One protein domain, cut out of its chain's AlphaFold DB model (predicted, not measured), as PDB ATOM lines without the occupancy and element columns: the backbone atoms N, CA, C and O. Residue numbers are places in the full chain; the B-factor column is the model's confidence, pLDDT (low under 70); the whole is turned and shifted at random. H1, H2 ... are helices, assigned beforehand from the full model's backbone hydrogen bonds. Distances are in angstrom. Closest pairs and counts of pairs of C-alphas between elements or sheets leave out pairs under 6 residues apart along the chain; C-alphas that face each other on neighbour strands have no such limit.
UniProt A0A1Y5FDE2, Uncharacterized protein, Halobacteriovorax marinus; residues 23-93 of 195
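This is residues 23 to 93 of the 195 residues of an uncharacterized protein of Halobacteriovorax marinus (UniProt A0A1Y5FDE2). Four helices make a small rounded body: H2 and H4 lie side by side, H1 packs steeply across H2, and H3 packs steeply across H4. A long loop, residues 47 to 61, joins H2 to H3. The 71 printed residues, all helix by class with no named strand, are compact: radius of gyration of the C-alphas 10.6 A, spans 27 by 24 by 23 A.

H1, residues 23 to 35, starts at C-alpha (-45.859, -7.628, -17.110) and is 18.4 A long. H2 is residues 39 to 46, H3 62 to 67. H4, residues 76 to 87, is 16.8 A long and ends at C-alpha (-40.835, -12.611, 5.931).

H1 touches H2 with residues 28 to 32 alone, closest C-alphas Cys 29 and Val 41, 5.5 A. H2 touches H4 at a shallow tilt of 13 degrees, the same way, closest C-alphas Leu 42 and Leu 81, 6.6 A. H3 touches H4, closest C-alphas Ser 66 and Phe 82, 5.3 A. In each helix every O i to N i+4 pair is within hydrogen-bond range.

The printed part has no cut. Residues 57 to 59 and 69 to 75 have pLDDT under 70.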
ATOM      1  N   GLN A  23     -45.538  -9.057 -17.054       90.88
ATOM      2  CA  GLN A  23     -45.859  -7.628 -17.110       90.88
ATOM      3  C   GLN A  23     -47.274  -7.332 -16.595       90.88
ATOM      4  O   GLN A  23     -47.450  -6.413 -15.810       90.88
ATOM      5  N   THR A  24     -48.261  -8.166 -16.932       92.88
ATOM      6  CA  THR A  24     -49.632  -8.011 -16.423       92.88
ATOM      7  C   THR A  24     -49.700  -8.108 -14.898       92.88
ATOM      8  O   THR A  24     -50.420  -7.341 -14.270       92.88
ATOM      9  N   GLN A  25     -48.941  -9.017 -14.281       93.25
ATOM     10  CA  GLN A  25     -48.878  -9.120 -12.819       93.25
ATOM     11  C   GLN A  25     -48.177  -7.909 -12.194       93.25
ATOM     12  O   GLN A  25     -48.634  -7.417 -11.166       93.25
ATOM     13  N   LYS A  26     -47.121  -7.387 -12.830       90.94
ATOM     14  CA  LYS A  26     -46.468  -6.138 -12.409       90.94
ATOM     15  C   LYS A  26     -47.437  -4.959 -12.477       90.94
ATOM     16  O   LYS A  26     -47.563  -4.229 -11.503       90.94
ATOM     17  N   ASP A  27     -48.188  -4.825 -13.567       89.19
ATOM     18  CA  ASP A  27     -49.180  -3.759 -13.734       89.19
ATOM     19  C   ASP A  27     -50.284  -3.843 -12.662       89.19
ATOM     20  O   ASP A  27     -50.683  -2.821 -12.106       89.19
ATOM     21  N   LEU A  28     -50.730  -5.058 -12.312       89.19
ATOM     22  CA  LEU A  28     -51.663  -5.284 -11.201       89.19
ATOM     23  C   LEU A  28     -51.066  -4.872  -9.853       89.19
ATOM     24  O   LEU A  28     -51.763  -4.254  -9.049       89.19
ATOM     25  N   CYS A  29     -49.790  -5.180  -9.605       88.56
ATOM     26  CA  CYS A  29     -49.127  -4.763  -8.374       88.56
ATOM     27  C   CYS A  29     -49.022  -3.238  -8.285       88.56
ATOM     28  O   CYS A  29     -49.349  -2.668  -7.249       88.56
ATOM     29  N   LEU A  30     -48.638  -2.573  -9.379       85.19
ATOM     30  CA  LEU A  30     -48.554  -1.114  -9.441       85.19
ATOM     31  C   LEU A  30     -49.911  -0.453  -9.177       85.19
ATOM     32  O   LEU A  30     -49.999   0.540  -8.457       85.19
ATOM     33  N   GLU A  31     -50.972  -1.003  -9.759       84.69
ATOM     34  CA  GLU A  31     -52.329  -0.504  -9.561       84.69
ATOM     35  C   GLU A  31     -52.802  -0.694  -8.116       84.69
ATOM     36  O   GLU A  31     -53.389   0.223  -7.538       84.69
ATOM     37  N   GLY A  32     -52.494  -1.846  -7.513       83.31
ATOM     38  CA  GLY A  32     -52.754  -2.107  -6.100       83.31
ATOM     39  C   GLY A  32     -52.034  -1.117  -5.188       83.31
ATOM     40  O   GLY A  32     -52.655  -0.526  -4.305       83.31
ATOM     41  N   MET A  33     -50.757  -0.833  -5.473       80.31
ATOM     42  CA  MET A  33     -49.975   0.177  -4.754       80.31
ATOM     43  C   MET A  33     -50.598   1.572  -4.846       80.31
ATOM     44  O   MET A  33     -50.747   2.233  -3.827       80.31
ATOM     45  N   ARG A  34     -51.034   2.005  -6.035       78.12
ATOM     46  CA  ARG A  34     -51.669   3.325  -6.231       78.12
ATOM     47  C   ARG A  34     -53.020   3.472  -5.540       78.12
ATOM     48  O   ARG A  34     -53.417   4.589  -5.215       78.12
ATOM     49  N   LYS A  35     -53.754   2.371  -5.381       78.94
ATOM     50  CA  LYS A  35     -55.090   2.348  -4.772       78.94
ATOM     51  C   LYS A  35     -55.079   2.027  -3.278       78.94
ATOM     52  O   LYS A  35     -56.127   2.152  -2.652       78.94
ATOM     53  N   GLY A  36     -53.946   1.581  -2.733       77.38
ATOM     54  CA  GLY A  36     -53.869   1.025  -1.381       77.38
ATOM     55  C   GLY A  36     -54.542  -0.348  -1.231       77.38
ATOM     56  O   GLY A  36     -54.816  -0.770  -0.111       77.38
ATOM     57  N   ASP A  37     -54.827  -1.045  -2.339       83.31
ATOM     58  CA  ASP A  37     -55.416  -2.390  -2.356       83.31
ATOM     59  C   ASP A  37     -54.345  -3.417  -2.736       83.31
ATOM     60  O   ASP A  37     -54.030  -3.626  -3.908       83.31
ATOM     61  N   TYR A  38     -53.771  -4.066  -1.725       86.19
ATOM     62  CA  TYR A  38     -52.669  -5.012  -1.903       86.19
ATOM     63  C   TYR A  38     -53.124  -6.472  -1.898       86.19
ATOM     64  O   TYR A  38     -52.278  -7.364  -1.913       86.19
ATOM     65  N   SER A  39     -54.432  -6.739  -1.918       89.44
ATOM     66  CA  SER A  39     -54.982  -8.099  -1.850       89.44
ATOM     67  C   SER A  39     -54.421  -9.008  -2.949       89.44
ATOM     68  O   SER A  39     -53.972 -10.122  -2.680       89.44
ATOM     69  N   ILE A  40     -54.360  -8.499  -4.183       89.06
ATOM     70  CA  ILE A  40     -53.781  -9.220  -5.320       89.06
ATOM     71  C   ILE A  40     -52.267  -9.406  -5.175       89.06
ATOM     72  O   ILE A  40     -51.741 -10.448  -5.549       89.06
ATOM     73  N   VAL A  41     -51.558  -8.426  -4.612       90.50
ATOM     74  CA  VAL A  41     -50.103  -8.504  -4.407       90.50
ATOM     75  C   VAL A  41     -49.781  -9.596  -3.393       90.50
ATOM     76  O   VAL A  41     -48.921 -10.434  -3.649       90.50
ATOM     77  N   LEU A  42     -50.516  -9.622  -2.279       92.25
ATOM     78  CA  LEU A  42     -50.389 -10.633  -1.234       92.25
ATOM     79  C   LEU A  42     -50.671 -12.041  -1.776       92.25
ATOM     80  O   LEU A  42     -49.867 -12.941  -1.556       92.25
ATOM     81  N   ASP A  43     -51.737 -12.222  -2.561       93.44
ATOM     82  CA  ASP A  43     -52.054 -13.511  -3.198       93.44
ATOM     83  C   ASP A  43     -50.955 -13.977  -4.173       93.44
ATOM     84  O   ASP A  43     -50.611 -15.159  -4.210       93.44
ATOM     85  N   LEU A  44     -50.357 -13.064  -4.948       94.06
ATOM     86  CA  LEU A  44     -49.240 -13.405  -5.836       94.06
ATOM     87  C   LEU A  44     -47.986 -13.797  -5.041       94.06
ATOM     88  O   LEU A  44     -47.328 -14.776  -5.400       94.06
ATOM     89  N   LEU A  45     -47.678 -13.087  -3.953       93.81
ATOM     90  CA  LEU A  45     -46.578 -13.426  -3.043       93.81
ATOM     91  C   LEU A  45     -46.791 -14.797  -2.384       93.81
ATOM     92  O   LEU A  45     -45.873 -15.615  -2.372       93.81
ATOM     93  N   ASP A  46     -48.008 -15.104  -1.925       94.12
ATOM     94  CA  ASP A  46     -48.357 -16.415  -1.356       94.12
ATOM     95  C   ASP A  46     -48.247 -17.555  -2.381       94.12
ATOM     96  O   ASP A  46     -47.958 -18.700  -2.027       94.12
ATOM     97  N   LYS A  47     -48.408 -17.246  -3.673       93.88
ATOM     98  CA  LYS A  47     -48.167 -18.173  -4.792       93.88
ATOM     99  C   LYS A  47     -46.694 -18.280  -5.194       93.88
ATOM    100  O   LYS A  47     -46.391 -18.973  -6.166       93.88
ATOM    101  N   GLY A  48     -45.786 -17.615  -4.483       93.88
ATOM    102  CA  GLY A  48     -44.347 -17.661  -4.731       93.88
ATOM    103  C   GLY A  48     -43.854 -16.646  -5.758       93.88
ATOM    104  O   GLY A  48     -42.850 -16.903  -6.413       93.88
ATOM    105  N   MET A  49     -44.534 -15.513  -5.949       93.81
ATOM    106  CA  MET A  49     -43.947 -14.401  -6.707       93.81
ATOM    107  C   MET A  49     -42.646 -13.949  -6.034       93.81
ATOM    108  O   MET A  49     -42.603 -13.817  -4.811       93.81
ATOM    109  N   ASN A  50     -41.605 -13.672  -6.822       92.62
ATOM    110  CA  ASN A  50     -40.369 -13.087  -6.308       92.62
ATOM    111  C   ASN A  50     -40.674 -11.751  -5.592       92.62
ATOM    112  O   ASN A  50     -41.167 -10.830  -6.257       92.62
ATOM    113  N   PRO A  51     -40.384 -11.607  -4.281       92.06
ATOM    114  CA  PRO A  51     -40.644 -10.366  -3.550       92.06
ATOM    115  C   PRO A  51     -39.830  -9.171  -4.078       92.06
ATOM    116  O   PRO A  51     -40.273  -8.029  -3.943       92.06
ATOM    117  N   ASP A  52     -38.709  -9.426  -4.760       90.44
ATOM    118  CA  ASP A  52     -37.841  -8.407  -5.366       90.44
ATOM    119  C   ASP A  52     -38.215  -8.073  -6.816       90.44
ATOM    120  O   ASP A  52     -37.478  -7.382  -7.532       90.44
ATOM    121  N   THR A  53     -39.381  -8.546  -7.269       86.19
ATOM    122  CA  THR A  53     -39.930  -8.204  -8.582       86.19
ATOM    123  C   THR A  53     -39.945  -6.686  -8.756       86.19
ATOM    124  O   THR A  53     -40.609  -5.955  -8.021       86.19
ATOM    125  N   ARG A  54     -39.264  -6.196  -9.799       83.00
ATOM    126  CA  ARG A  54     -39.341  -4.787 -10.206       83.00
ATOM    127  C   ARG A  54     -40.685  -4.516 -10.873       83.00
ATOM    128  O   ARG A  54     -40.972  -5.087 -11.929       83.00
ATOM    129  N   ILE A  55     -41.475  -3.634 -10.267       80.62
ATOM    130  CA  ILE A  55     -42.847  -3.341 -10.700       80.62
ATOM    131  C   ILE A  55     -42.908  -2.195 -11.711       80.62
ATOM    132  O   ILE A  55     -43.724  -2.233 -12.629       80.62
ATOM    133  N   SER A  56     -42.034  -1.195 -11.588       76.31
ATOM    134  CA  SER A  56     -42.036  -0.011 -12.453       76.31
ATOM    135  C   SER A  56     -40.623   0.404 -12.884       76.31
ATOM    136  O   SER A  56     -39.619   0.032 -12.269       76.31
ATOM    137  N   ALA A  57     -40.543   1.171 -13.979       61.19
ATOM    138  CA  ALA A  57     -39.282   1.687 -14.527       61.19
ATOM    139  C   ALA A  57     -38.608   2.714 -13.602       61.19
ATOM    140  O   ALA A  57     -37.384   2.780 -13.570       61.19
ATOM    141  N   ILE A  58     -39.406   3.440 -12.811       57.34
ATOM    142  CA  ILE A  58     -38.946   4.355 -11.752       57.34
ATOM    143  C   ILE A  58     -38.479   3.614 -10.498       57.34
ATOM    144  O   ILE A  58     -38.202   4.225  -9.473       57.34
ATOM    145  N   SER A  59     -38.317   2.291 -10.601       57.78
ATOM    146  CA  SER A  59     -37.687   1.455  -9.597       57.78
ATOM    147  C   SER A  59     -38.445   1.542  -8.265       57.78
ATOM    148  O   SER A  59     -38.117   2.263  -7.330       57.78
ATOM    149  N   GLU A  60     -39.505   0.759  -8.179       71.94
ATOM    150  CA  GLU A  60     -40.199   0.539  -6.921       71.94
ATOM    151  C   GLU A  60     -40.140  -0.963  -6.688       71.94
ATOM    152  O   GLU A  60     -40.852  -1.738  -7.335       71.94
ATOM    153  N   SER A  61     -39.217  -1.395  -5.827       82.56
ATOM    154  CA  SER A  61     -39.426  -2.682  -5.171       82.56
ATOM    155  C   SER A  61     -40.698  -2.565  -4.329       82.56
ATOM    156  O   SER A  61     -41.031  -1.487  -3.818       82.56
ATOM    157  N   LEU A  62     -41.417  -3.674  -4.172       88.19
ATOM    158  CA  LEU A  62     -42.581  -3.726  -3.286       88.19
ATOM    159  C   LEU A  62     -42.226  -3.260  -1.869       88.19
ATOM    160  O   LEU A  62     -43.025  -2.588  -1.210       88.19
ATOM    161  N   LEU A  63     -41.012  -3.583  -1.414       90.56
ATOM    162  CA  LEU A  63     -40.530  -3.213  -0.091       90.56
ATOM    163  C   LEU A  63     -40.288  -1.706   0.004       90.56
ATOM    164  O   LEU A  63     -40.699  -1.082   0.979       90.56
ATOM    165  N   PHE A  64     -39.703  -1.099  -1.030       87.88
ATOM    166  CA  PHE A  64     -39.519   0.349  -1.090       87.88
ATOM    167  C   PHE A  64     -40.863   1.089  -1.004       87.88
ATOM    168  O   PHE A  64     -41.059   1.933  -0.128       87.88
ATOM    169  N   GLY A  65     -41.824   0.734  -1.861       83.81
ATOM    170  CA  GLY A  65     -43.117   1.422  -1.910       83.81
ATOM    171  C   GLY A  65     -43.974   1.216  -0.657       83.81
ATOM    172  O   GLY A  65     -44.677   2.133  -0.239       83.81
ATOM    173  N   SER A  66     -43.892   0.046  -0.016       87.06
ATOM    174  CA  SER A  66     -44.589  -0.221   1.254       87.06
ATOM    175  C   SER A  66     -43.890   0.386   2.479       87.06
ATOM    176  O   SER A  66     -44.515   0.524   3.535       87.06
ATOM    177  N   SER A  67     -42.629   0.813   2.351       87.19
ATOM    178  CA  SER A  67     -41.902   1.535   3.405       87.19
ATOM    179  C   SER A  67     -42.335   3.006   3.512       87.19
ATOM    180  O   SER A  67     -42.449   3.507   4.630       87.19
ATOM    181  N   HIS A  68     -42.672   3.654   2.387       79.25
ATOM    182  CA  HIS A  68     -42.926   5.101   2.265       79.25
ATOM    183  C   HIS A  68     -44.380   5.534   2.574       79.25
ATOM    184  O   HIS A  68     -45.340   4.932   2.088       79.25
ATOM    185  N   TYR A  69     -44.564   6.642   3.312       57.59
ATOM    186  CA  TYR A  69     -45.892   7.175   3.693       57.59
ATOM    187  C   TYR A  69     -46.628   7.890   2.544       57.59
ATOM    188  O   TYR A  69     -47.810   7.641   2.303       57.59
ATOM    189  N   ALA A  70     -45.925   8.754   1.794       54.38
ATOM    190  CA  ALA A  70     -46.532   9.609   0.759       54.38
ATOM    191  C   ALA A  70     -47.162   8.874  -0.440       54.38
ATOM    192  O   ALA A  70     -47.903   9.498  -1.193       54.38
ATOM    193  N   PHE A  71     -46.901   7.577  -0.621       52.34
ATOM    194  CA  PHE A  71     -47.569   6.797  -1.663       52.34
ATOM    195  C   PHE A  71     -48.957   6.307  -1.251       52.34
ATOM    196  O   PHE A  71     -49.789   6.074  -2.121       52.34
ATOM    197  N   ASN A  72     -49.216   6.156   0.051       53.00
ATOM    198  CA  ASN A  72     -50.278   5.257   0.492       53.00
ATOM    199  C   ASN A  72     -51.258   5.886   1.487       53.00
ATOM    200  O   ASN A  72     -52.376   5.410   1.584       53.00
ATOM    201  N   GLY A  73     -50.898   6.919   2.257       56.75
ATOM    202  CA  GLY A  73     -51.669   7.194   3.479       56.75
ATOM    203  C   GLY A  73     -51.646   5.977   4.428       56.75
ATOM    204  O   GLY A  73     -51.047   4.941   4.132       56.75
ATOM    205  N   TYR A  74     -52.229   6.080   5.623       53.66
ATOM    206  CA  TYR A  74     -52.191   4.957   6.566       53.66
ATOM    207  C   TYR A  74     -53.201   3.870   6.159       53.66
ATOM    208  O   TYR A  74     -54.395   3.987   6.440       53.66
ATOM    209  N   HIS A  75     -52.722   2.799   5.522       67.31
ATOM    210  CA  HIS A  75     -53.511   1.601   5.242       67.31
ATOM    211  C   HIS A  75     -52.909   0.386   5.954       67.31
ATOM    212  O   HIS A  75     -51.744   0.042   5.760       67.31
ATOM    213  N   GLU A  76     -53.729  -0.297   6.757       78.06
ATOM    214  CA  GLU A  76     -53.390  -1.566   7.423       78.06
ATOM    215  C   GLU A  76     -52.816  -2.598   6.431       78.06
ATOM    216  O   GLU A  76     -51.882  -3.336   6.742       78.06
ATOM    217  N   GLU A  77     -53.326  -2.600   5.198       80.50
ATOM    218  CA  GLU A  77     -52.873  -3.481   4.121       80.50
ATOM    219  C   GLU A  77     -51.439  -3.171   3.644       80.50
ATOM    220  O   GLU A  77     -50.692  -4.098   3.332       80.50
ATOM    221  N   THR A  78     -50.998  -1.903   3.658       83.75
ATOM    222  CA  THR A  78     -49.598  -1.547   3.347       83.75
ATOM    223  C   THR A  78     -48.652  -2.129   4.390       83.75
ATOM    224  O   THR A  78     -47.555  -2.582   4.065       83.75
ATOM    225  N   GLU A  79     -49.070  -2.126   5.656       87.62
ATOM    226  CA  GLU A  79     -48.273  -2.688   6.740       87.62
ATOM    227  C   GLU A  79     -48.185  -4.216   6.639       87.62
ATOM    228  O   GLU A  79     -47.093  -4.773   6.767       87.62
ATOM    229  N   LYS A  80     -49.295  -4.892   6.313       90.75
ATOM    230  CA  LYS A  80     -49.297  -6.335   6.014       90.75
ATOM    231  C   LYS A  80     -48.341  -6.676   4.873       90.75
ATOM    232  O   LYS A  80     -47.535  -7.591   5.021       90.75
ATOM    233  N   LEU A  81     -48.394  -5.925   3.769       91.12
ATOM    234  CA  LEU A  81     -47.488  -6.109   2.636       91.12
ATOM    235  C   LEU A  81     -46.023  -5.950   3.058       91.12
ATOM    236  O   LEU A  81     -45.214  -6.828   2.770       91.12
ATOM    237  N   PHE A  82     -45.689  -4.874   3.773       93.12
ATOM    238  CA  PHE A  82     -44.329  -4.614   4.246       93.12
ATOM    239  C   PHE A  82     -43.763  -5.794   5.054       93.12
ATOM    240  O   PHE A  82     -42.696  -6.314   4.731       93.12
ATOM    241  N   PHE A  83     -44.495  -6.269   6.068       94.88
ATOM    242  CA  PHE A  83     -44.016  -7.374   6.902       94.88
ATOM    243  C   PHE A  83     -43.977  -8.708   6.154       94.88
ATOM    244  O   PHE A  83     -43.062  -9.496   6.385       94.88
ATOM    245  N   LYS A  84     -44.905  -8.944   5.219       94.75
ATOM    246  CA  LYS A  84     -44.879 -10.134   4.360       94.75
ATOM    247  C   LYS A  84     -43.632 -10.172   3.476       94.75
ATOM    248  O   LYS A  84     -43.033 -11.227   3.308       94.75
ATOM    249  N   LEU A  85     -43.221  -9.034   2.921       95.12
ATOM    250  CA  LEU A  85     -42.013  -8.946   2.096       95.12
ATOM    251  C   LEU A  85     -40.752  -9.254   2.905       95.12
ATOM    252  O   LEU A  85     -39.903 -10.003   2.432       95.12
ATOM    253  N   LEU A  86     -40.658  -8.743   4.136       96.31
ATOM    254  CA  LEU A  86     -39.551  -9.082   5.036       96.31
ATOM    255  C   LEU A  86     -39.540 -10.571   5.403       96.31
ATOM    256  O   LEU A  86     -38.481 -11.190   5.392       96.31
ATOM    257  N   GLU A  87     -40.707 -11.168   5.672       95.81
ATOM    258  CA  GLU A  87     -40.835 -12.611   5.931       95.81
ATOM    259  C   GLU A  87     -40.336 -13.453   4.745       95.81
ATOM    260  O   GLU A  87     -39.689 -14.483   4.933       95.81
ATOM    261  N   LEU A  88     -40.600 -12.993   3.520       94.81
ATOM    262  CA  LEU A  88     -40.148 -13.638   2.287       94.81
ATOM    263  C   LEU A  88     -38.676 -13.356   1.946       94.81
ATOM    264  O   LEU A  88     -38.168 -13.915   0.974       94.81
ATOM    265  N   GLY A  89     -37.982 -12.536   2.740       93.50
ATOM    266  CA  GLY A  89     -36.575 -12.205   2.537       93.50
ATOM    267  C   GLY A  89     -36.330 -11.231   1.387       93.50
ATOM    268  O   GLY A  89     -35.315 -11.363   0.710       93.50
ATOM    269  N   ALA A  90     -37.253 -10.291   1.155       93.69
ATOM    270  CA  ALA A  90     -37.047  -9.191   0.216       93.69
ATOM    271  C   ALA A  90     -35.732  -8.445   0.499       93.69
ATOM    272  O   ALA A  90     -35.349  -8.261   1.658       93.69
ATOM    273  N   ASP A  91     -35.074  -7.972  -0.556       93.12
ATOM    274  CA  ASP A  91     -33.828  -7.217  -0.491       93.12
ATOM    275  C   ASP A  91     -34.041  -5.870   0.220       93.12
ATOM    276  O   ASP A  91     -34.568  -4.900  -0.335       93.12
ATOM    277  N   VAL A  92     -33.609  -5.815   1.479       94.62
ATOM    278  CA  VAL A  92     -33.695  -4.623   2.334       94.62
ATOM    279  C   VAL A  92     -32.709  -3.525   1.934       94.62
ATOM    280  O   VAL A  92     -32.925  -2.363   2.278       94.62
ATOM    281  N   GLU A  93     -31.675  -3.869   1.161       92.06
ATOM    282  CA  GLU A  93     -30.659  -2.949   0.637       92.06
ATOM    283  C   GLU A  93     -30.960  -2.492  -0.795       92.06
ATOM    284  O   GLU A  93     -30.171  -1.770  -1.429       92.06
TER     285      GLU A  93